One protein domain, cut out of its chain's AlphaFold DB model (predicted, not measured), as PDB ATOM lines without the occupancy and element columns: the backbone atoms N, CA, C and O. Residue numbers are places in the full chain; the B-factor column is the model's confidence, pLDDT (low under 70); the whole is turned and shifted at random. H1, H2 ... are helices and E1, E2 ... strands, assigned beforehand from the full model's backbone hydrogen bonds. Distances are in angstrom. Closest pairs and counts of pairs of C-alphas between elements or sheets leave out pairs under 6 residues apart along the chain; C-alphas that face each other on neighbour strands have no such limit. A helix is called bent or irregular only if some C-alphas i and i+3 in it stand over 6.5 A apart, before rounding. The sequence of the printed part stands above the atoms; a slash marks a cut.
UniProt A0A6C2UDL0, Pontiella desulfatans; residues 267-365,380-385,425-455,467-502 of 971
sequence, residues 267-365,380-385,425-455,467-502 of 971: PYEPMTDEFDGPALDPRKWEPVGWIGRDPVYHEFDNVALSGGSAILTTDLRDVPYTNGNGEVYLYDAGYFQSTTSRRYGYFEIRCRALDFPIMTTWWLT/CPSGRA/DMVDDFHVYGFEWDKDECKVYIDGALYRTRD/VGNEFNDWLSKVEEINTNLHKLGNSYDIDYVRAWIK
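AT A GLANCE: This is residues 267 to 365, 380 to 385, 425 to 455 and 467 to 502 of the 971 residues of a protein of Pontiella desulfatans (UniProt A0A6C2UDL0). One twisted sheet makes the body, and it folds back over itself: E5, E7, E8, E9 and E11 form a curving wall of long strands, while E3 and E4, which bend sharply, lead round from E11 to E10 and E6, and these two come back over the face of E5 and E11. The sharply bent hairpin of E3 and E4 and the small helix H1 lie toward one end of the long axis, and the turn between E7 and E8 toward the other. The printed part has 172 residues with one named helix and eleven named strands, along the chain E1 E2 E3 E4 E5 E6 E7 E8 E9 E10 H1 E11, and its class is mostly strand. The sheet is branched and mixed, with E1 and E4 as its parallel pair and its other pairs antiparallel. The whole is compact, with a radius of gyration of the C-alphas of 16.2 A and spans of 46 by 34 by 33 A.

IN THESE COORDINATES: Begin with E11, residues 491 to 501: find C-alpha 491 at (157.896, 257.139, 259.811) and run 30.0 A to C-alpha 501 at (160.377, 227.864, 265.705), with a bend of 52 degrees at residue 495. E5 is residues 345 to 352, 23.1 A; E7 is 431 to 437, 19.7 A; E8 is 441 to 446, 17.0 A; and E9 is 449 to 455, 18.6 A. E3, residues 310 to 322, is the longest strand by residues, 28.5 A, and bends by 85 degrees at residue 319. E4, residues 328 to 338, is 27.1 A long and bends by 82 degrees at residue 331. E6 is residues 359 to 365, 16.3 A. The shorter elements are E1, residues 296 to 299, with C-alpha 296 at (172.565, 259.205, 262.069), E2, 303 to 305, E10, 467 to 470, and H1, 478 to 483.

HOW THE PARTS SIT: Look first beside E11, where E3 lies on one side and E5 on the other side. N 346 and O 500 are 2.8 A apart between E5 and E11, and N 312 and O 492 are 2.9 A apart between E3 and E11. From E5 go to E7, with N 347 and O 435 at 2.8 A. E7, E8 and E9 make a meander, each strand the antiparallel neighbour of the one before, with N 434 and O 445 at 2.8 A and N 442 and O 454 at 2.8 A. E2, E3 and E4 make a second meander, with N 304 and O 311 at 3.0 A and N 315 and O 332 at 2.9 A. The hairpins are E2 and E3, E3 and E4, E7 and E8, E8 and E9. Beside E4, E1 lies on one side, and E3 and E10 on the other side; N 297 and O 331 are 2.9 A apart, and N 336 and O 467 are 3.0 A apart. E6 is the antiparallel neighbour of E10, with N 359 and O 470 at 2.8 A. The closest C-alphas of E6 and E11 are those of Thr 360 and Tyr 492, 7.0 A apart. H1 is not on the sheet, and in it every O i to N i+4 pair is within hydrogen-bond range.

THE WHOLE: The two C-alphas farthest apart, those of Val 319 and Asp 440, are 48.1 A apart. Residues 366 to 379, 386 to 424 and 456 to 466 are not printed, and the C-alpha gaps across these cuts are 17.0 A, 11.1 A and 24.1 A. Of the links that are printed whole, none is long. Residues 267 to 295 hold no named element, but residues 285 to 286 pair with residues 337 to 338 of E4. The mean pLDDT of the printed part is 92.6, and one printed residue, Gly 307, is under 70.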
ATOM      1  N   PRO A 267     154.790 229.187 267.604       84.06
ATOM      2  CA  PRO A 267     155.056 230.598 267.876       84.06
ATOM      3  C   PRO A 267     156.168 230.793 268.913       84.06
ATOM      4  O   PRO A 267     156.199 230.113 269.940       84.06
ATOM      5  N   TYR A 268     157.062 231.745 268.658       85.81
ATOM      6  CA  TYR A 268     158.145 232.130 269.554       85.81
ATOM      7  C   TYR A 268     157.883 233.525 270.116       85.81
ATOM      8  O   TYR A 268     158.222 234.551 269.525       85.81
ATOM      9  N   GLU A 269     157.238 233.533 271.279       82.25
ATOM     10  CA  GLU A 269     156.760 234.736 271.964       82.25
ATOM     11  C   GLU A 269     157.848 235.802 272.216       82.25
ATOM     12  O   GLU A 269     157.566 236.970 271.943       82.25
ATOM     13  N   PRO A 270     159.099 235.458 272.607       82.75
ATOM     14  CA  PRO A 270     160.118 236.464 272.923       82.75
ATOM     15  C   PRO A 270     160.589 237.337 271.748       82.75
ATOM     16  O   PRO A 270     161.275 238.327 271.976       82.75
ATOM     17  N   MET A 271     160.264 236.969 270.503       92.25
ATOM     18  CA  MET A 271     160.505 237.776 269.294       92.25
ATOM     19  C   MET A 271     159.206 238.025 268.512       92.25
ATOM     20  O   MET A 271     159.236 238.235 267.300       92.25
ATOM     21  N   THR A 272     158.060 237.950 269.192       91.31
ATOM     22  CA  THR A 272     156.741 238.205 268.612       91.31
ATOM     23  C   THR A 272     156.058 239.348 269.351       91.31
ATOM     24  O   THR A 272     155.897 239.293 270.573       91.31
ATOM     25  N   ASP A 273     155.629 240.371 268.621       88.62
ATOM     26  CA  ASP A 273     154.922 241.529 269.151       88.62
ATOM     27  C   ASP A 273     153.939 242.108 268.122       88.62
ATOM     28  O   ASP A 273     154.259 242.254 266.941       88.62
ATOM     29  N   GLU A 274     152.746 242.433 268.613       84.81
ATOM     30  CA  GLU A 274     151.660 243.093 267.876       84.81
ATOM     31  C   GLU A 274     151.593 244.594 268.215       84.81
ATOM     32  O   GLU A 274     150.773 245.325 267.678       84.81
ATOM     33  N   PHE A 275     152.437 245.070 269.140       84.94
ATOM     34  CA  PHE A 275     152.585 246.481 269.501       84.94
ATOM     35  C   PHE A 275     151.314 247.164 270.047       84.94
ATOM     36  O   PHE A 275     151.185 248.388 270.003       84.94
ATOM     37  N   ASP A 276     150.408 246.390 270.649       77.50
ATOM     38  CA  ASP A 276     149.173 246.879 271.292       77.50
ATOM     39  C   ASP A 276     149.412 247.607 272.633       77.50
ATOM     40  O   ASP A 276     148.504 248.207 273.218       77.50
ATOM     41  N   GLY A 277     150.632 247.516 273.167       73.62
ATOM     42  CA  GLY A 277     151.016 248.122 274.438       73.62
ATOM     43  C   GLY A 277     151.252 249.638 274.358       73.62
ATOM     44  O   GLY A 277     151.359 250.215 273.281       73.62
ATOM     45  N   PRO A 278     151.396 250.317 275.512       79.62
ATOM     46  CA  PRO A 278     151.724 251.746 275.551       79.62
ATOM     47  C   PRO A 278     153.207 252.055 275.258       79.62
ATOM     48  O   PRO A 278     153.557 253.220 275.095       79.62
ATOM     49  N   ALA A 279     154.078 251.043 275.265       86.56
ATOM     50  CA  ALA A 279     155.512 251.119 274.985       86.56
ATOM     51  C   ALA A 279     156.034 249.720 274.615       86.56
ATOM     52  O   ALA A 279     155.356 248.726 274.901       86.56
ATOM     53  N   LEU A 280     157.231 249.643 274.022       89.62
ATOM     54  CA  LEU A 280     157.906 248.369 273.755       89.62
ATOM     55  C   LEU A 280     158.025 247.539 275.042       89.62
ATOM     56  O   LEU A 280     158.394 248.066 276.093       89.62
ATOM     57  N   ASP A 281     157.726 246.241 274.961       82.88
ATOM     58  CA  ASP A 281     157.875 245.332 276.096       82.88
ATOM     59  C   ASP A 281     159.370 245.122 276.407       82.88
ATOM     60  O   ASP A 281     160.065 244.492 275.604       82.88
ATOM     61  N   PRO A 282     159.886 245.576 277.568       82.88
ATOM     62  CA  PRO A 282     161.308 245.469 277.903       82.88
ATOM     63  C   PRO A 282     161.775 244.021 278.117       82.88
ATOM     64  O   PRO A 282     162.970 243.764 278.240       82.88
ATOM     65  N   ARG A 283     160.847 243.058 278.178       77.00
ATOM     66  CA  ARG A 283     161.170 241.625 278.202       77.00
ATOM     67  C   ARG A 283     161.499 241.092 276.807       77.00
ATOM     68  O   ARG A 283     162.158 240.061 276.707       77.00
ATOM     69  N   LYS A 284     161.049 241.777 275.750       85.62
ATOM     70  CA  LYS A 284     161.218 241.390 274.340       85.62
ATOM     71  C   LYS A 284     162.221 242.270 273.617       85.62
ATOM     72  O   LYS A 284     163.019 241.754 272.840       85.62
ATOM     73  N   TRP A 285     162.197 243.571 273.894       92.62
ATOM     74  CA  TRP A 285     162.937 244.581 273.146       92.62
ATOM     75  C   TRP A 285     163.799 245.449 274.058       92.62
ATOM     76  O   TRP A 285     163.392 245.821 275.156       92.62
ATOM     77  N   GLU A 286     164.983 245.804 273.576       91.06
ATOM     78  CA  GLU A 286     165.961 246.627 274.285       91.06
ATOM     79  C   GLU A 286     166.672 247.605 273.324       91.06
ATOM     80  O   GLU A 286     166.624 247.415 272.099       91.06
ATOM     81  N   PRO A 287     167.340 248.650 273.850       92.38
ATOM     82  CA  PRO A 287     168.179 249.533 273.049       92.38
ATOM     83  C   PRO A 287     169.323 248.789 272.358       92.38
ATOM     84  O   PRO A 287     169.881 247.820 272.876       92.38
ATOM     85  N   VAL A 288     169.724 249.291 271.193       89.12
ATOM     86  CA  VAL A 288     170.884 248.774 270.464       89.12
ATOM     87  C   VAL A 288     172.174 249.324 271.076       89.12
ATOM     88  O   VAL A 288     172.311 250.525 271.287       89.12
ATOM     89  N   GLY A 289     173.159 248.456 271.332       84.31
ATOM     90  CA  GLY A 289     174.461 248.867 271.890       84.31
ATOM     91  C   GLY A 289     175.359 249.641 270.908       84.31
ATOM     92  O   GLY A 289     176.338 250.270 271.307       84.31
ATOM     93  N   TRP A 290     175.034 249.597 269.616       89.06
ATOM     94  CA  TRP A 290     175.675 250.370 268.555       89.06
ATOM     95  C   TRP A 290     174.939 251.696 268.326       89.06
ATOM     96  O   TRP A 290     173.799 251.710 267.868       89.06
ATOM     97  N   ILE A 291     175.636 252.809 268.581       91.69
ATOM     98  CA  ILE A 291     175.082 254.174 268.514       91.69
ATOM     99  C   ILE A 291     174.699 254.656 267.104       91.69
ATOM    100  O   ILE A 291     174.163 255.750 266.982       91.69
ATOM    101  N   GLY A 292     174.993 253.896 266.047       93.44
ATOM    102  CA  GLY A 292     174.743 254.279 264.653       93.44
ATOM    103  C   GLY A 292     175.986 254.737 263.892       93.44
ATOM    104  O   GLY A 292     177.125 254.539 264.328       93.44
ATOM    105  N   ARG A 293     175.768 255.312 262.707       94.25
ATOM    106  CA  ARG A 293     176.810 255.750 261.767       94.25
ATOM    107  C   ARG A 293     176.561 257.200 261.371       94.25
ATOM    108  O   ARG A 293     175.475 257.525 260.898       94.25
ATOM    109  N   ASP A 294     177.585 258.045 261.510       92.88
ATOM    110  CA  ASP A 294     177.548 259.463 261.112       92.88
ATOM    111  C   ASP A 294     176.890 259.639 259.725       92.88
ATOM    112  O   ASP A 294     177.352 259.004 258.768       92.88
ATOM    113  N   PRO A 295     175.824 260.463 259.597       94.81
ATOM    114  CA  PRO A 295     175.352 261.454 260.577       94.81
ATOM    115  C   PRO A 295     174.153 261.014 261.437       94.81
ATOM    116  O   PRO A 295     173.542 261.861 262.096       94.81
ATOM    117  N   VAL A 296     173.769 259.737 261.411       95.88
ATOM    118  CA  VAL A 296     172.565 259.205 262.069       95.88
ATOM    119  C   VAL A 296     172.929 258.420 263.322       95.88
ATOM    120  O   VAL A 296     173.818 257.570 263.314       95.88
ATOM    121  N   TYR A 297     172.224 258.711 264.405       95.62
ATOM    122  CA  TYR A 297     172.340 258.009 265.673       95.62
ATOM    123  C   TYR A 297     171.107 257.139 265.903       95.62
ATOM    124  O   TYR A 297     169.997 257.539 265.551       95.62
ATOM    125  N   HIS A 298     171.293 255.993 266.542       95.94
ATOM    126  CA  HIS A 298     170.200 255.105 266.916       95.94
ATOM    127  C   HIS A 298     169.616 255.514 268.266       95.94
ATOM    128  O   HIS A 298     170.315 255.494 269.277       95.94
ATOM    129  N   GLU A 299     168.340 255.884 268.274       94.19
ATOM    130  CA  GLU A 299     167.640 256.406 269.443       94.19
ATOM    131  C   GLU A 299     166.430 255.531 269.765       94.19
ATOM    132  O   GLU A 299     165.499 255.408 268.969       94.19
ATOM    133  N   PHE A 300     166.454 254.906 270.940       94.44
ATOM    134  CA  PHE A 300     165.389 254.001 271.375       94.44
ATOM    135  C   PHE A 300     164.106 254.775 271.703       94.44
ATOM    136  O   PHE A 300     163.006 254.283 271.457       94.44
ATOM    137  N   ASP A 301     164.238 256.021 272.170       92.19
ATOM    138  CA  ASP A 301     163.101 256.896 272.481       92.19
ATOM    139  C   ASP A 301     162.354 257.386 271.221       92.19
ATOM    140  O   ASP A 301     161.225 257.869 271.318       92.19
ATOM    141  N   ASN A 302     162.934 257.204 270.027       94.81
ATOM    142  CA  ASN A 302     162.307 257.501 268.733       94.81
ATOM    143  C   ASN A 302     161.416 256.352 268.210       94.81
ATOM    144  O   ASN A 302     161.119 256.274 267.013       94.81
ATOM    145  N   VAL A 303     160.985 255.456 269.105       96.56
ATOM    146  CA  VAL A 303     160.033 254.376 268.830       96.56
ATOM    147  C   VAL A 303     158.771 254.593 269.667       96.56
ATOM    148  O   VAL A 303     158.789 254.458 270.890       96.56
ATOM    149  N   ALA A 304     157.654 254.914 269.014       93.06
ATOM    150  CA  ALA A 304     156.361 255.103 269.671       93.06
ATOM    151  C   ALA A 304     155.387 253.981 269.299       93.06
ATOM    152  O   ALA A 304     155.372 253.541 268.155       93.06
ATOM    153  N   LEU A 305     154.540 253.548 270.238       90.44
ATOM    154  CA  LEU A 305     153.453 252.612 269.939       90.44
ATOM    155  C   LEU A 305     152.133 253.374 269.808       90.44
ATOM    156  O   LEU A 305     151.764 254.152 270.691       90.44
ATOM    157  N   SER A 306     151.432 253.184 268.694       80.31
ATOM    158  CA  SER A 306     150.163 253.858 268.425       80.31
ATOM    159  C   SER A 306     149.290 253.037 267.487       80.31
ATOM    160  O   SER A 306     149.699 252.726 266.377       80.31
ATOM    161  N   GLY A 307     148.048 252.774 267.906       67.44
ATOM    162  CA  GLY A 307     147.049 252.118 267.059       67.44
ATOM    163  C   GLY A 307     147.387 250.669 266.696       67.44
ATOM    164  O   GLY A 307     147.035 250.254 265.599       67.44
ATOM    165  N   GLY A 308     148.070 249.937 267.588       76.38
ATOM    166  CA  GLY A 308     148.521 248.563 267.324       76.38
ATOM    167  C   GLY A 308     149.697 248.509 266.347       76.38
ATOM    168  O   GLY A 308     149.746 247.662 265.467       76.38
ATOM    169  N   SER A 309     150.597 249.491 266.398       84.50
ATOM    170  CA  SER A 309     151.771 249.547 265.527       84.50
ATOM    171  C   SER A 309     152.933 250.250 266.218       84.50
ATOM    172  O   SER A 309     152.726 251.190 266.992       84.50
ATOM    173  N   ALA A 310     154.157 249.831 265.902       94.88
ATOM    174  CA  ALA A 310     155.367 250.575 266.227       94.88
ATOM    175  C   ALA A 310     155.662 251.604 265.128       94.88
ATOM    176  O   ALA A 310     155.673 251.283 263.942       94.88
ATOM    177  N   ILE A 311     155.910 252.846 265.536       96.69
ATOM    178  CA  ILE A 311     156.143 254.008 264.678       96.69
ATOM    179  C   ILE A 311     157.557 254.516 264.953       96.69
ATOM    180  O   ILE A 311     157.831 255.058 266.026       96.69
ATOM    181  N   LEU A 312     158.463 254.318 263.996       98.06
ATOM    182  CA  LEU A 312     159.879 254.663 264.122       98.06
ATOM    183  C   LEU A 312     160.167 255.914 263.292       98.06
ATOM    184  O   LEU A 312     160.111 255.875 262.059       98.06
ATOM    185  N   THR A 313     160.493 257.026 263.949       96.06
ATOM    186  CA  THR A 313     160.738 258.312 263.276       96.06
ATOM    187  C   THR A 313     162.221 258.589 263.073       96.06
ATOM    188  O   THR A 313     163.090 258.047 263.760       96.06
ATOM    189  N   THR A 314     162.509 259.461 262.104       95.00
ATOM    190  CA  THR A 314     163.815 260.111 261.969       95.00
ATOM    191  C   THR A 314     163.662 261.611 262.159       95.00
ATOM    192  O   THR A 314     162.932 262.262 261.404       95.00
ATOM    193  N   ASP A 315     164.390 262.158 263.126       92.38
ATOM    194  CA  ASP A 315     164.273 263.545 263.555       92.38
ATOM    195  C   ASP A 315     165.622 264.265 263.550       92.38
ATOM    196  O   ASP A 315     166.699 263.667 263.578       92.38
ATOM    197  N   LEU A 316     165.569 265.594 263.487       92.88
ATOM    198  CA  LEU A 316     166.753 266.420 263.676       92.88
ATOM    199  C   LEU A 316     167.100 266.463 265.165       92.88
ATOM    200  O   LEU A 316     166.255 266.836 265.977       92.88
ATOM    201  N   ARG A 317     168.364 266.200 265.509       91.00
ATOM    202  CA  ARG A 317     168.853 266.412 266.872       91.00
ATOM    203  C   ARG A 317     168.757 267.876 267.275       91.00
ATOM    204  O   ARG A 317     169.291 268.750 266.586       91.00
ATOM    205  N   ASP A 318     168.230 268.123 268.472       88.81
ATOM    206  CA  ASP A 318     168.277 269.444 269.110       88.81
ATOM    207  C   ASP A 318     169.721 269.945 269.276       88.81
ATOM    208  O   ASP A 318     170.021 271.129 269.088       88.81
ATOM    209  N   VAL A 319     170.630 269.031 269.632       91.06
ATOM    210  CA  VAL A 319     172.056 269.308 269.818       91.06
ATOM    211  C   VAL A 319     172.874 268.225 269.113       91.06
ATOM    212  O   VAL A 319     172.771 267.062 269.499       91.06
ATOM    213  N   PRO A 320     173.722 268.582 268.127       94.19
ATOM    214  CA  PRO A 320     174.654 267.642 267.518       94.19
ATOM    215  C   PRO A 320     175.512 266.928 268.561       94.19
ATOM    216  O   PRO A 320     176.091 267.573 269.442       94.19
ATOM    217  N   TYR A 321     175.634 265.612 268.431       94.75
ATOM    218  CA  TYR A 321     176.546 264.817 269.244       94.75
ATOM    219  C   TYR A 321     177.842 264.570 268.469       94.75
ATOM    220  O   TYR A 321     177.829 264.352 267.261       94.75
ATOM    221  N   THR A 322     178.985 264.628 269.147       95.94
ATOM    222  CA  THR A 322     180.279 264.282 268.552       95.94
ATOM    223  C   THR A 322     180.960 263.272 269.449       95.94
ATOM    224  O   THR A 322     181.200 263.558 270.625       95.94
ATOM    225  N   ASN A 323     181.252 262.094 268.908       92.81
ATOM    226  CA  ASN A 323     181.902 261.048 269.687       92.81
ATOM    227  C   ASN A 323     183.419 261.295 269.809       92.81
ATOM    228  O   ASN A 323     183.980 262.229 269.230       92.81
ATOM    229  N   GLY A 324     184.107 260.435 270.564       91.00
ATOM    230  CA  GLY A 324     185.555 260.542 270.788       91.00
ATOM    231  C   GLY A 324     186.416 260.441 269.520       91.00
ATOM    232  O   GLY A 324     187.564 260.882 269.537       91.00
ATOM    233  N   ASN A 325     185.857 259.918 268.424       92.31
ATOM    234  CA  ASN A 325     186.528 259.763 267.133       92.31
ATOM    235  C   ASN A 325     186.310 260.967 266.197       92.31
ATOM    236  O   ASN A 325     186.929 261.033 265.137       92.31
ATOM    237  N   GLY A 326     185.482 261.941 266.593       93.69
ATOM    238  CA  GLY A 326     185.185 263.139 265.803       93.69
ATOM    239  C   GLY A 326     184.051 262.977 264.787       93.69
ATOM    240  O   GLY A 326     183.843 263.889 263.989       93.69
ATOM    241  N   GLU A 327     183.330 261.857 264.819       94.75
ATOM    242  CA  GLU A 327     182.104 261.629 264.041       94.75
ATOM    243  C   GLU A 327     180.965 262.487 264.593       94.75
ATOM    244  O   GLU A 327     180.835 262.623 265.815       94.75
ATOM    245  N   VAL A 328     180.153 263.074 263.714       94.94
ATOM    246  CA  VAL A 328     179.132 264.065 264.070       94.94
ATOM    247  C   VAL A 328     177.736 263.541 263.762       94.94
ATOM    248  O   VAL A 328     177.343 263.383 262.616       94.94
ATOM    249  N   TYR A 329     176.940 263.369 264.806       96.25
ATOM    250  CA  TYR A 329     175.586 262.848 264.735       96.25
ATOM    251  C   TYR A 329     174.592 264.010 264.775       96.25
ATOM    252  O   TYR A 329     174.538 264.774 265.744       96.25
ATOM    253  N   LEU A 330     173.836 264.165 263.691       95.50
ATOM    254  CA  LEU A 330     172.903 265.268 263.446       95.50
ATOM    255  C   LEU A 330     171.438 264.827 263.476       95.50
ATOM    256  O   LEU A 330     170.565 265.676 263.646       95.50
ATOM    257  N   TYR A 331     171.172 263.535 263.311       95.38
ATOM    258  CA  TYR A 331     169.822 262.986 263.233       95.38
ATOM    259  C   TYR A 331     169.654 261.846 264.234       95.38
ATOM    260  O   TYR A 331     170.602 261.096 264.474       95.38
ATOM    261  N   ASP A 332     168.467 261.751 264.818       94.56
ATOM    262  CA  ASP A 332     168.000 260.627 265.631       94.56
ATOM    263  C   ASP A 332     167.125 259.721 264.783       94.56
ATOM    264  O   ASP A 332     166.300 260.214 264.017       94.56
ATOM    265  N   ALA A 333     167.304 258.412 264.911       96.19
ATOM    266  CA  ALA A 333     166.558 257.416 264.164       96.19
ATOM    267  C   ALA A 333     166.090 256.295 265.097       96.19
ATOM    268  O   ALA A 333     166.902 255.703 265.810       96.19
ATOM    269  N   GLY A 334     164.783 256.015 265.080       97.00
ATOM    270  CA  GLY A 334     164.163 254.959 265.883       97.00
ATOM    271  C   GLY A 334     164.799 253.593 265.631       97.00
ATOM    272  O   GLY A 334     164.969 253.194 264.475       97.00
ATOM    273  N   TYR A 335     165.154 252.884 266.707       97.38
ATOM    274  CA  TYR A 335     165.818 251.583 266.624       97.38
ATOM    275  C   TYR A 335     165.628 250.742 267.888       97.38
ATOM    276  O   TYR A 335     165.793 251.246 268.998       97.38
ATOM    277  N   PHE A 336     165.375 249.443 267.730       96.88
ATOM    278  CA  PHE A 336     165.377 248.471 268.825       96.88
ATOM    279  C   PHE A 336     165.914 247.096 268.387       96.88
ATOM    280  O   PHE A 336     166.011 246.787 267.197       96.88
ATOM    281  N   GLN A 337     166.277 246.257 269.359       95.06
ATOM    282  CA  GLN A 337     166.695 244.867 269.135       95.06
ATOM    283  C   GLN A 337     166.025 243.905 270.116       95.06
ATOM    284  O   GLN A 337     165.565 244.317 271.179       95.06
ATOM    285  N   SER A 338     165.997 242.615 269.787       93.44
ATOM    286  CA  SER A 338     165.466 241.574 270.667       93.44
ATOM    287  C   SER A 338     166.371 241.298 271.875       93.44
ATOM    288  O   SER A 338     167.597 241.226 271.755       93.44
ATOM    289  N   THR A 339     165.767 241.021 273.030       84.50
ATOM    290  CA  THR A 339     166.468 240.587 274.255       84.50
ATOM    291  C   THR A 339     167.017 239.163 274.127       84.50
ATOM    292  O   THR A 339     168.056 238.820 274.694       84.50
ATOM    293  N   THR A 340     166.368 238.319 273.328       85.69
ATOM    294  CA  THR A 340     166.772 236.925 273.096       85.69
ATOM    295  C   THR A 340     167.537 236.773 271.786       85.69
ATOM    296  O   THR A 340     167.457 237.623 270.899       85.69
ATOM    297  N   SER A 341     168.319 235.698 271.672       89.44
ATOM    298  CA  SER A 341     168.911 235.248 270.406       89.44
ATOM    299  C   SER A 341     168.192 233.989 269.953       89.44
ATOM    300  O   SER A 341     167.835 233.159 270.788       89.44
ATOM    301  N   ARG A 342     168.026 233.807 268.646       90.88
ATOM    302  CA  ARG A 342     167.391 232.609 268.103       90.88
ATOM    303  C   ARG A 342     168.214 232.020 266.978       90.88
ATOM    304  O   ARG A 342     168.729 232.748 266.134       90.88
ATOM    305  N   ARG A 343     168.333 230.691 266.976       91.12
ATOM    306  CA  ARG A 343     168.880 229.929 265.858       91.12
ATOM    307  C   ARG A 343     167.766 229.183 265.138       91.12
ATOM    308  O   ARG A 343     167.062 228.389 265.762       91.12
ATOM    309  N   TYR A 344     167.674 229.410 263.830       93.25
ATOM    310  CA  TYR A 344     166.641 228.870 262.946       93.25
ATOM    311  C   TYR A 344     165.214 229.258 263.342       93.25
ATOM    312  O   TYR A 344     164.894 229.563 264.496       93.25
ATOM    313  N   GLY A 345     164.332 229.214 262.357       95.12
ATOM    314  CA  GLY A 345     162.935 229.570 262.521       95.12
ATOM    315  C   GLY A 345     162.375 230.231 261.278       95.12
ATOM    316  O   GLY A 345     163.029 230.311 260.241       95.12
ATOM    317  N   TYR A 346     161.153 230.710 261.408       97.31
ATOM    318  CA  TYR A 346     160.547 231.619 260.461       97.31
ATOM    319  C   TYR A 346     160.357 232.961 261.159       97.31
ATOM    320  O   TYR A 346     159.815 233.007 262.261       97.31
ATOM    321  N   PHE A 347     160.808 234.040 260.540       98.19
ATOM    322  CA  PHE A 347     160.677 235.403 261.041       98.19
ATOM    323  C   PHE A 347     159.826 236.186 260.052       98.19
ATOM    324  O   PHE A 347     159.916 235.965 258.845       98.19
ATOM    325  N   GLU A 348     158.990 237.085 260.545       97.38
ATOM    326  CA  GLU A 348     158.094 237.876 259.713       97.38
ATOM    327  C   GLU A 348     157.924 239.271 260.282       97.38
ATOM    328  O   GLU A 348     157.780 239.450 261.491       97.38
ATOM    329  N   ILE A 349     157.897 240.253 259.395       98.25
ATOM    330  CA  ILE A 349     157.524 241.619 259.719       98.25
ATOM    331  C   ILE A 349     156.485 242.094 258.713       98.25
ATOM    332  O   ILE A 349     156.627 241.874 257.506       98.25
ATOM    333  N   ARG A 350     155.440 242.760 259.202       96.62
ATOM    334  CA  ARG A 350     154.523 243.516 258.349       96.62
ATOM    335  C   ARG A 350     154.746 244.997 258.573       96.62
ATOM    336  O   ARG A 350     154.479 245.502 259.660       96.62
ATOM    337  N   CYS A 351     155.225 245.695 257.552       96.31
ATOM    338  CA  CYS A 351     155.619 247.087 257.695       96.31
ATOM    339  C   CYS A 351     155.427 247.916 256.423       96.31
ATOM    340  O   CYS A 351     155.319 247.376 255.319       96.31
ATOM    341  N   ARG A 352     155.385 249.238 256.600       95.50
ATOM    342  CA  ARG A 352     155.445 250.259 255.549       95.50
ATOM    343  C   ARG A 352     156.768 251.006 255.692       95.50
ATOM    344  O   ARG A 352     157.053 251.539 256.765       95.50
ATOM    345  N   ALA A 353     157.581 251.018 254.638       97.31
ATOM    346  CA  ALA A 353     158.954 251.515 254.698       97.31
ATOM    347  C   ALA A 353     159.033 253.035 254.920       97.31
ATOM    348  O   ALA A 353     158.107 253.787 254.607       97.31
ATOM    349  N   LEU A 354     160.178 253.490 255.433       97.38
ATOM    350  CA  LEU A 354     160.453 254.897 255.707       97.38
ATOM    351  C   LEU A 354     160.508 255.729 254.416       97.38
ATOM    352  O   LEU A 354     161.365 255.509 253.557       97.38
ATOM    353  N   ASP A 355     159.693 256.783 254.333       95.88
ATOM    354  CA  ASP A 355     159.828 257.822 253.299       95.88
ATOM    355  C   ASP A 355     160.837 258.913 253.712       95.88
ATOM    356  O   ASP A 355     160.513 260.089 253.878       95.88
ATOM    357  N   PHE A 356     162.092 258.516 253.906       96.44
ATOM    358  CA  PHE A 356     163.259 259.381 254.099       96.44
ATOM    359  C   PHE A 356     164.484 258.651 253.517       96.44
ATOM    360  O   PHE A 356     164.507 257.423 253.558       96.44
ATOM    361  N   PRO A 357     165.498 259.328 252.934       95.12
ATOM    362  CA  PRO A 357     166.592 258.655 252.227       95.12
ATOM    363  C   PRO A 357     167.647 258.087 253.193       95.12
ATOM    364  O   PRO A 357     168.833 258.385 253.078       95.12
ATOM    365  N   ILE A 358     167.216 257.287 254.159       95.88
ATOM    366  CA  ILE A 358     168.044 256.394 254.971       95.88
ATOM    367  C   ILE A 358     167.412 254.990 254.921       95.88
ATOM    368  O   ILE A 358     166.374 254.809 254.285       95.88
ATOM    369  N   MET A 359     168.045 253.985 255.512       95.62
ATOM    370  CA  MET A 359     167.655 252.590 255.336       95.62
ATOM    371  C   MET A 359     166.515 252.242 256.285       95.62
ATOM    372  O   MET A 359     166.630 252.465 257.485       95.62
ATOM    373  N   THR A 360     165.463 251.638 255.743       97.06
ATOM    374  CA  THR A 360     164.523 250.804 256.498       97.06
ATOM    375  C   THR A 360     165.164 249.437 256.682       97.06
ATOM    376  O   THR A 360     165.491 248.797 255.675       97.06
ATOM    377  N   THR A 361     165.355 248.994 257.927       97.19
ATOM    378  CA  THR A 361     166.018 247.716 258.204       97.19
ATOM    379  C   THR A 361     165.210 246.755 259.062       97.19
ATOM    380  O   THR A 361     164.462 247.125 259.973       97.19
ATOM    381  N   TRP A 362     165.396 245.478 258.744       98.06
ATOM    382  CA  TRP A 362     164.994 244.333 259.547       98.06
ATOM    383  C   TRP A 362     165.976 243.197 259.270       98.06
ATOM    384  O   TRP A 362     166.075 242.692 258.150       98.06
ATOM    385  N   TRP A 363     166.769 242.847 260.274       97.25
ATOM    386  CA  TRP A 363     167.964 242.029 260.091       97.25
ATOM    387  C   TRP A 363     168.309 241.260 261.362       97.25
ATOM    388  O   TRP A 363     167.791 241.528 262.446       97.25
ATOM    389  N   LEU A 364     169.146 240.244 261.209       96.25
ATOM    390  CA  LEU A 364     169.675 239.435 262.293       96.25
ATOM    391  C   LEU A 364     171.168 239.708 262.416       96.25
ATOM    392  O   LEU A 364     171.871 239.781 261.410       96.25
ATOM    393  N   THR A 365     171.667 239.795 263.643       92.06
ATOM    394  CA  THR A 365     173.109 239.795 263.893       92.06
ATOM    395  C   THR A 365     173.457 238.901 265.066       92.06
ATOM    396  O   THR A 365     172.776 238.866 266.096       92.06
ATOM    397  N   CYS A 380     166.698 248.713 252.889       94.62
ATOM    398  CA  CYS A 380     166.250 249.485 251.724       94.62
ATOM    399  C   CYS A 380     166.212 250.999 251.969       94.62
ATOM    400  O   CYS A 380     165.555 251.439 252.914       94.62
ATOM    401  N   PRO A 381     166.815 251.831 251.094       93.94
ATOM    402  CA  PRO A 381     166.676 253.286 251.139       93.94
ATOM    403  C   PRO A 381     165.371 253.750 250.465       93.94
ATOM    404  O   PRO A 381     165.414 254.578 249.559       93.94
ATOM    405  N   SER A 382     164.207 253.217 250.845       94.00
ATOM    406  CA  SER A 382     162.966 253.373 250.060       94.00
ATOM    407  C   SER A 382     162.506 254.828 249.872       94.00
ATOM    408  O   SER A 382     161.891 255.149 248.862       94.00
ATOM    409  N   GLY A 383     162.859 255.746 250.779       93.12
ATOM    410  CA  GLY A 383     162.575 257.181 250.629       93.12
ATOM    411  C   GLY A 383     163.529 257.956 249.706       93.12
ATOM    412  O   GLY A 383     163.370 259.175 249.525       93.12
ATOM    413  N   ARG A 384     164.548 257.288 249.148       93.75
ATOM    414  CA  ARG A 384     165.485 257.832 248.156       93.75
ATOM    415  C   ARG A 384     164.863 257.756 246.764       93.75
ATOM    416  O   ARG A 384     164.417 256.706 246.329       93.75
ATOM    417  N   ALA A 385     164.925 258.866 246.029       91.81
ATOM    418  CA  ALA A 385     164.367 258.939 244.683       91.81
ATOM    419  C   ALA A 385     164.951 257.860 243.747       91.81
ATOM    420  O   ALA A 385     166.165 257.833 243.509       91.81
ATOM    421  N   ASP A 425     155.605 250.398 245.373       95.56
ATOM    422  CA  ASP A 425     156.454 251.316 246.126       95.56
ATOM    423  C   ASP A 425     156.329 250.986 247.621       95.56
ATOM    424  O   ASP A 425     155.241 250.983 248.193       95.56
ATOM    425  N   MET A 426     157.451 250.704 248.278       95.12
ATOM    426  CA  MET A 426     157.502 250.199 249.656       95.12
ATOM    427  C   MET A 426     157.036 251.222 250.705       95.12
ATOM    428  O   MET A 426     156.771 250.853 251.848       95.12
ATOM    429  N   VAL A 427     156.984 252.505 250.335       95.44
ATOM    430  CA  VAL A 427     156.584 253.616 251.215       95.44
ATOM    431  C   VAL A 427     155.071 253.850 251.246       95.44
ATOM    432  O   VAL A 427     154.583 254.501 252.176       95.44
ATOM    433  N   ASP A 428     154.340 253.327 250.253       90.94
ATOM    434  CA  ASP A 428     152.918 253.616 250.038       90.94
ATOM    435  C   ASP A 428     152.007 252.781 250.949       90.94
ATOM    436  O   ASP A 428     151.057 253.317 251.518       90.94
ATOM    437  N   ASP A 429     152.308 251.491 251.121       88.69
ATOM    438  CA  ASP A 429     151.441 250.519 251.795       88.69
ATOM    439  C   ASP A 429     152.224 249.550 252.702       88.69
ATOM    440  O   ASP A 429     153.447 249.429 252.638       88.69
ATOM    441  N   PHE A 430     151.499 248.840 253.571       90.00
ATOM    442  CA  PHE A 430     152.062 247.756 254.379       90.00
ATOM    443  C   PHE A 430     152.267 246.482 253.551       90.00
ATOM    444  O   PHE A 430     151.319 245.982 252.936       90.00
ATOM    445  N   HIS A 431     153.455 245.894 253.672       92.75
ATOM    446  CA  HIS A 431     153.857 244.636 253.039       92.75
ATOM    447  C   HIS A 431     154.402 243.645 254.065       92.75
ATOM    448  O   HIS A 431     154.889 244.043 255.123       92.75
ATOM    449  N   VAL A 432     154.303 242.350 253.758       95.81
ATOM    450  CA  VAL A 432     154.801 241.269 254.619       95.81
ATOM    451  C   VAL A 432     156.133 240.760 254.084       95.81
ATOM    452  O   VAL A 432     156.197 240.226 252.976       95.81
ATOM    453  N   TYR A 433     157.183 240.865 254.892       98.38
ATOM    454  CA  TYR A 433     158.502 240.309 254.608       98.38
ATOM    455  C   TYR A 433     158.722 239.101 255.515       98.38
ATOM    456  O   TYR A 433     158.629 239.209 256.735       98.38
ATOM    457  N   GLY A 434     158.975 237.942 254.913       98.00
ATOM    458  CA  GLY A 434     159.170 236.673 255.606       98.00
ATOM    459  C   GLY A 434     160.564 236.107 255.365       98.00
ATOM    460  O   GLY A 434     161.087 236.173 254.252       98.00
ATOM    461  N   PHE A 435     161.152 235.501 256.389       98.38
ATOM    462  CA  PHE A 435     162.455 234.856 256.322       98.38
ATOM    463  C   PHE A 435     162.411 233.483 256.990       98.38
ATOM    464  O   PHE A 435     162.247 233.372 258.201       98.38
ATOM    465  N   GLU A 436     162.568 232.428 256.197       97.75
ATOM    466  CA  GLU A 436     162.710 231.058 256.687       97.75
ATOM    467  C   GLU A 436     164.196 230.735 256.779       97.75
ATOM    468  O   GLU A 436     164.906 230.757 255.775       97.75
ATOM    469  N   TRP A 437     164.666 230.426 257.979       96.31
ATOM    470  CA  TRP A 437     166.042 230.055 258.256       96.31
ATOM    471  C   TRP A 437     166.082 228.639 258.804       96.31
ATOM    472  O   TRP A 437     165.596 228.364 259.903       96.31
ATOM    473  N   ASP A 438     166.677 227.741 258.033       94.12
ATOM    474  CA  ASP A 438     166.890 226.352 258.405       94.12
ATOM    475  C   ASP A 438     168.382 226.011 258.395       94.12
ATOM    476  O   ASP A 438     169.210 226.832 258.002       94.12
ATOM    477  N   LYS A 439     168.752 224.799 258.810       91.62
ATOM    478  CA  LYS A 439     170.157 224.370 258.771       91.62
ATOM    479  C   LYS A 439     170.704 224.189 257.355       91.62
ATOM    480  O   LYS A 439     171.888 224.413 257.137       91.62
ATOM    481  N   ASP A 440     169.838 223.818 256.412       94.00
ATOM    482  CA  ASP A 440     170.228 223.535 255.029       94.00
ATOM    483  C   ASP A 440     170.067 224.772 254.135       94.00
ATOM    484  O   ASP A 440     170.972 225.110 253.371       94.00
ATOM    485  N   GLU A 441     168.935 225.476 254.249       96.75
ATOM    486  CA  GLU A 441     168.593 226.606 253.383       96.75
ATOM    487  C   GLU A 441     168.008 227.800 254.152       96.75
ATOM    488  O   GLU A 441     167.264 227.648 255.124       96.75
ATOM    489  N   CYS A 442     168.263 228.998 253.625       97.38
ATOM    490  CA  CYS A 442     167.545 230.222 253.961       97.38
ATOM    491  C   CYS A 442     166.654 230.651 252.788       97.38
ATOM    492  O   CYS A 442     167.076 230.588 251.625       97.38
ATOM    493  N   LYS A 443     165.447 231.146 253.076       98.06
ATOM    494  CA  LYS A 443     164.489 231.621 252.070       98.06
ATOM    495  C   LYS A 443     163.889 232.967 252.449       98.06
ATOM    496  O   LYS A 443     163.536 233.192 253.600       98.06
ATOM    497  N   VAL A 444     163.740 233.833 251.452       98.38
ATOM    498  CA  VAL A 444     163.161 235.176 251.584       98.38
ATOM    499  C   VAL A 444     161.836 235.232 250.840       98.38
ATOM    500  O   VAL A 444     161.771 234.861 249.662       98.38
ATOM    501  N   TYR A 445     160.810 235.749 251.509       98.12
ATOM    502  CA  TYR A 445     159.461 235.905 250.988       98.12
ATOM    503  C   TYR A 445     158.992 237.354 251.095       98.12
ATOM    504  O   TYR A 445     159.262 238.025 252.087       98.12
ATOM    505  N   ILE A 446     158.250 237.820 250.093       97.19
ATOM    506  CA  ILE A 446     157.620 239.145 250.091       97.19
ATOM    507  C   ILE A 446     156.179 238.960 249.634       97.19
ATOM    508  O   ILE A 446     155.938 238.394 248.564       97.19
ATOM    509  N   ASP A 447     155.228 239.354 250.478       91.88
ATOM    510  CA  ASP A 447     153.791 239.105 250.318       91.88
ATOM    511  C   ASP A 447     153.487 237.643 249.941       91.88
ATOM    512  O   ASP A 447     152.672 237.331 249.068       91.88
ATOM    513  N   GLY A 448     154.197 236.714 250.593       89.69
ATOM    514  CA  GLY A 448     154.062 235.268 250.401       89.69
ATOM    515  C   GLY A 448     154.736 234.702 249.144       89.69
ATOM    516  O   GLY A 448     154.803 233.482 248.989       89.69
ATOM    517  N   ALA A 449     155.266 235.539 248.247       94.19
ATOM    518  CA  ALA A 449     156.029 235.085 247.086       94.19
ATOM    519  C   ALA A 449     157.497 234.832 247.458       94.19
ATOM    520  O   ALA A 449     158.113 235.658 248.118       94.19
ATOM    521  N   LEU A 450     158.067 233.707 247.014       97.50
ATOM    522  CA  LEU A 450     159.481 233.366 247.223       97.50
ATOM    523  C   LEU A 450     160.380 234.178 246.278       97.50
ATOM    524  O   LEU A 450     160.255 234.047 245.059       97.50
ATOM    525  N   TYR A 451     161.310 234.956 246.835       97.44
ATOM    526  CA  TYR A 451     162.271 235.771 246.079       97.44
ATOM    527  C   TYR A 451     163.678 235.176 246.067       97.44
ATOM    528  O   TYR A 451     164.330 235.190 245.026       97.44
ATOM    529  N   ARG A 452     164.143 234.610 247.189       97.31
ATOM    530  CA  ARG A 452     165.500 234.054 247.311       97.31
ATOM    531  C   ARG A 452     165.482 232.706 248.015       97.31
ATOM    532  O   ARG A 452     164.773 232.537 249.001       97.31
ATOM    533  N   THR A 453     166.315 231.786 247.540       97.62
ATOM    534  CA  THR A 453     166.735 230.574 248.257       97.62
ATOM    535  C   THR A 453     168.250 230.501 248.186       97.62
ATOM    536  O   THR A 453     168.821 230.732 247.118       97.62
ATOM    537  N   ARG A 454     168.902 230.197 249.303       95.56
ATOM    538  CA  ARG A 454     170.345 229.946 249.356       95.56
ATOM    539  C   ARG A 454     170.676 228.900 250.400       95.56
ATOM    540  O   ARG A 454     169.934 228.755 251.365       95.56
ATOM    541  N   ASP A 455     171.825 228.256 250.239       96.25
ATOM    542  CA  ASP A 455     172.388 227.413 251.287       96.25
ATOM    543  C   ASP A 455     172.636 228.250 252.554       96.25
ATOM    544  O   ASP A 455     173.100 229.398 252.489       96.25
ATOM    545  N   VAL A 467     165.625 245.885 264.341       98.00
ATOM    546  CA  VAL A 467     164.618 246.631 263.587       98.00
ATOM    547  C   VAL A 467     164.877 248.114 263.781       98.00
ATOM    548  O   VAL A 467     164.903 248.602 264.915       98.00
ATOM    549  N   GLY A 468     165.044 248.848 262.688       97.06
ATOM    550  CA  GLY A 468     165.278 250.271 262.818       97.06
ATOM    551  C   GLY A 468     165.487 251.016 261.522       97.06
ATOM    552  O   GLY A 468     165.347 250.488 260.419       97.06
ATOM    553  N   ASN A 469     165.828 252.281 261.706       96.19
ATOM    554  CA  ASN A 469     166.249 253.180 260.653       96.19
ATOM    555  C   ASN A 469     167.761 253.407 260.787       96.19
ATOM    556  O   ASN A 469     168.223 253.864 261.833       96.19
ATOM    557  N   GLU A 470     168.542 253.126 259.743       93.56
ATOM    558  CA  GLU A 470     170.000 253.325 259.777       93.56
ATOM    559  C   GLU A 470     170.523 254.148 258.606       93.56
ATOM    560  O   GLU A 470     169.898 254.250 257.556       93.56
ATOM    561  N   PHE A 471     171.730 254.687 258.746       94.75
ATOM    562  CA  PHE A 471     172.458 255.273 257.627       94.75
ATOM    563  C   PHE A 471     173.654 254.415 257.256       94.75
ATOM    564  O   PHE A 471     174.528 254.198 258.089       94.75
ATOM    565  N   ASN A 472     173.770 254.041 255.987       90.06
ATOM    566  CA  ASN A 472     175.024 253.609 255.397       90.06
ATOM    567  C   ASN A 472     175.328 254.390 254.118       90.06
ATOM    568  O   ASN A 472     174.428 254.831 253.399       90.06
ATOM    569  N   ASP A 473     176.619 254.606 253.860       88.88
ATOM    570  CA  ASP A 473     177.050 255.502 252.794       88.88
ATOM    571  C   ASP A 473     177.106 254.812 251.423       88.88
ATOM    572  O   ASP A 473     177.356 255.476 250.416       88.88
ATOM    573  N   TRP A 474     176.876 253.500 251.337       86.56
ATOM    574  CA  TRP A 474     176.869 252.760 250.074       86.56
ATOM    575  C   TRP A 474     175.491 252.735 249.395       86.56
ATOM    576  O   TRP A 474     175.461 252.798 248.162       86.56
ATOM    577  N   LEU A 475     174.377 252.738 250.144       84.31
ATOM    578  CA  LEU A 475     173.008 252.812 249.594       84.31
ATOM    579  C   LEU A 475     172.361 254.202 249.686       84.31
ATOM    580  O   LEU A 475     171.458 254.492 248.899       84.31
ATOM    581  N   SER A 476     172.849 255.085 250.560       89.12
ATOM    582  CA  SER A 476     172.420 256.486 250.642       89.12
ATOM    583  C   SER A 476     173.606 257.435 250.793       89.12
ATOM    584  O   SER A 476     174.696 257.046 251.206       89.12
ATOM    585  N   LYS A 477     173.434 258.708 250.432       92.62
ATOM    586  CA  LYS A 477     174.456 259.749 250.610       92.62
ATOM    587  C   LYS A 477     173.946 260.882 251.492       92.62
ATOM    588  O   LYS A 477     172.801 261.300 251.396       92.62
ATOM    589  N   VAL A 478     174.853 261.497 252.255       91.62
ATOM    590  CA  VAL A 478     174.554 262.692 253.075       91.62
ATOM    591  C   VAL A 478     173.957 263.843 252.245       91.62
ATOM    592  O   VAL A 478     173.148 264.624 252.740       91.62
ATOM    593  N   GLU A 479     174.313 263.958 250.962       92.81
ATOM    594  CA  GLU A 479     173.680 264.916 250.044       92.81
ATOM    595  C   GLU A 479     172.171 264.662 249.888       92.81
ATOM    596  O   GLU A 479     171.383 265.606 249.897       92.81
ATOM    597  N   GLU A 480     171.756 263.398 249.825       93.25
ATOM    598  CA  GLU A 480     170.358 263.003 249.668       93.25
ATOM    599  C   GLU A 480     169.560 263.359 250.923       93.25
ATOM    600  O   GLU A 480     168.513 263.997 250.802       93.25
ATOM    601  N   ILE A 481     170.110 263.087 252.112       93.69
ATOM    602  CA  ILE A 481     169.561 263.543 253.402       93.69
ATOM    603  C   ILE A 481     169.351 265.065 253.388       93.69
ATOM    604  O   ILE A 481     168.241 265.553 253.608       93.69
ATOM    605  N   ASN A 482     170.393 265.829 253.044       91.81
ATOM    606  CA  ASN A 482     170.350 267.295 253.043       91.81
ATOM    607  C   ASN A 482     169.296 267.875 252.086       91.81
ATOM    608  O   ASN A 482     168.720 268.929 252.361       91.81
ATOM    609  N   THR A 483     169.029 267.208 250.962       94.00
ATOM    610  CA  THR A 483     167.988 267.638 250.012       94.00
ATOM    611  C   THR A 483     166.568 267.242 250.426       94.00
ATOM    612  O   THR A 483     165.608 267.850 249.948       94.00
ATOM    613  N   ASN A 484     166.416 266.288 251.349       94.06
ATOM    614  CA  ASN A 484     165.128 265.723 251.758       94.06
ATOM    615  C   ASN A 484     164.722 266.065 253.198       94.06
ATOM    616  O   ASN A 484     163.791 265.468 253.717       94.06
ATOM    617  N   LEU A 485     165.319 267.081 253.831       94.25
ATOM    618  CA  LEU A 485     164.958 267.494 255.204       94.25
ATOM    619  C   LEU A 485     163.473 267.856 255.392       94.25
ATOM    620  O   LEU A 485     162.976 267.857 256.511       94.25
ATOM    621  N   HIS A 486     162.756 268.164 254.309       93.62
ATOM    622  CA  HIS A 486     161.311 268.405 254.327       93.62
ATOM    623  C   HIS A 486     160.472 267.136 254.566       93.62
ATOM    624  O   HIS A 486     159.279 267.263 254.818       93.62
ATOM    625  N   LYS A 487     161.088 265.952 254.467       93.94
ATOM    626  CA  LYS A 487     160.510 264.638 254.769       93.94
ATOM    627  C   LYS A 487     160.817 264.155 256.201       93.94
ATOM    628  O   LYS A 487     160.386 263.072 256.574       93.94
ATOM    629  N   LEU A 488     161.578 264.914 257.002       92.69
ATOM    630  CA  LEU A 488     161.786 264.576 258.421       92.69
ATOM    631  C   LEU A 488     160.441 264.498 259.157       92.69
ATOM    632  O   LEU A 488     159.530 265.276 258.862       92.69
ATOM    633  N   GLY A 489     160.333 263.571 260.108       86.81
ATOM    634  CA  GLY A 489     159.079 263.231 260.786       86.81
ATOM    635  C   GLY A 489     158.206 262.212 260.041       86.81
ATOM    636  O   GLY A 489     157.225 261.743 260.614       86.81
ATOM    637  N   ASN A 490     158.553 261.828 258.804       93.38
ATOM    638  CA  ASN A 490     158.021 260.604 258.206       93.38
ATOM    639  C   ASN A 490     158.497 259.382 259.006       93.38
ATOM    640  O   ASN A 490     159.563 259.406 259.632       93.38
ATOM    641  N   SER A 491     157.706 258.314 258.967       94.81
ATOM    642  CA  SER A 491     157.896 257.139 259.811       94.81
ATOM    643  C   SER A 491     158.074 255.848 259.018       94.81
ATOM    644  O   SER A 491     157.574 255.704 257.898       94.81
ATOM    645  N   TYR A 492     158.798 254.927 259.645       98.06
ATOM    646  CA  TYR A 492     158.775 253.496 259.385       98.06
ATOM    647  C   TYR A 492     157.717 252.883 260.311       98.06
ATOM    648  O   TYR A 492     157.882 252.916 261.532       98.06
ATOM    649  N   ASP A 493     156.626 252.372 259.736       94.50
ATOM    650  CA  ASP A 493     155.493 251.848 260.504       94.50
ATOM    651  C   ASP A 493     155.483 250.325 260.462       94.50
ATOM    652  O   ASP A 493     155.571 249.725 259.389       94.50
ATOM    653  N   ILE A 494     155.320 249.696 261.620       97.69
ATOM    654  CA  ILE A 494     155.341 248.246 261.774       97.69
ATOM    655  C   ILE A 494     154.055 247.812 262.461       97.69
ATOM    656  O   ILE A 494     153.804 248.192 263.599       97.69
ATOM    657  N   ASP A 495     153.273 246.995 261.766       90.12
ATOM    658  CA  ASP A 495     152.034 246.405 262.273       90.12
ATOM    659  C   ASP A 495     152.346 245.276 263.260       90.12
ATOM    660  O   ASP A 495     151.893 245.287 264.394       90.12
ATOM    661  N   TYR A 496     153.207 244.338 262.863       92.44
ATOM    662  CA  TYR A 496     153.691 243.290 263.758       92.44
ATOM    663  C   TYR A 496     155.092 242.823 263.380       92.44
ATOM    664  O   TYR A 496     155.515 242.905 262.221       92.44
ATOM    665  N   VAL A 497     155.770 242.244 264.368       96.56
ATOM    666  CA  VAL A 497     156.925 241.360 264.189       96.56
ATOM    667  C   VAL A 497     156.557 240.011 264.788       96.56
ATOM    668  O   VAL A 497     156.086 239.949 265.917       96.56
ATOM    669  N   ARG A 498     156.756 238.916 264.059       94.44
ATOM    670  CA  ARG A 498     156.450 237.560 264.528       94.44
ATOM    671  C   ARG A 498     157.609 236.619 264.258       94.44
ATOM    672  O   ARG A 498     158.294 236.722 263.242       94.44
ATOM    673  N   ALA A 499     157.787 235.661 265.154       95.81
ATOM    674  CA  ALA A 499     158.754 234.591 265.000       95.81
ATOM    675  C   ALA A 499     158.112 233.243 265.324       95.81
ATOM    676  O   ALA A 499     157.300 233.117 266.240       95.81
ATOM    677  N   TRP A 500     158.527 232.212 264.600       94.25
ATOM    678  CA  TRP A 500     158.150 230.829 264.839       94.25
ATOM    679  C   TRP A 500     159.380 229.937 264.817       94.25
ATOM    680  O   TRP A 500     160.323 230.149 264.058       94.25
ATOM    681  N   ILE A 501     159.343 228.889 265.625       90.12
ATOM    682  CA  ILE A 501     160.377 227.864 265.705       90.12
ATOM    683  C   ILE A 501     159.832 226.530 265.222       90.12
ATOM    684  O   ILE A 501     158.620 226.314 265.126       90.12
ATOM    685  N   LYS A 502     160.750 225.621 264.912       85.75
ATOM    686  CA  LYS A 502     160.409 224.233 264.625       85.75
ATOM    687  C   LYS A 502     160.184 223.451 265.923       85.75
ATOM    688  O   LYS A 502     160.727 223.842 266.958       85.75
TER     689      LYS A 502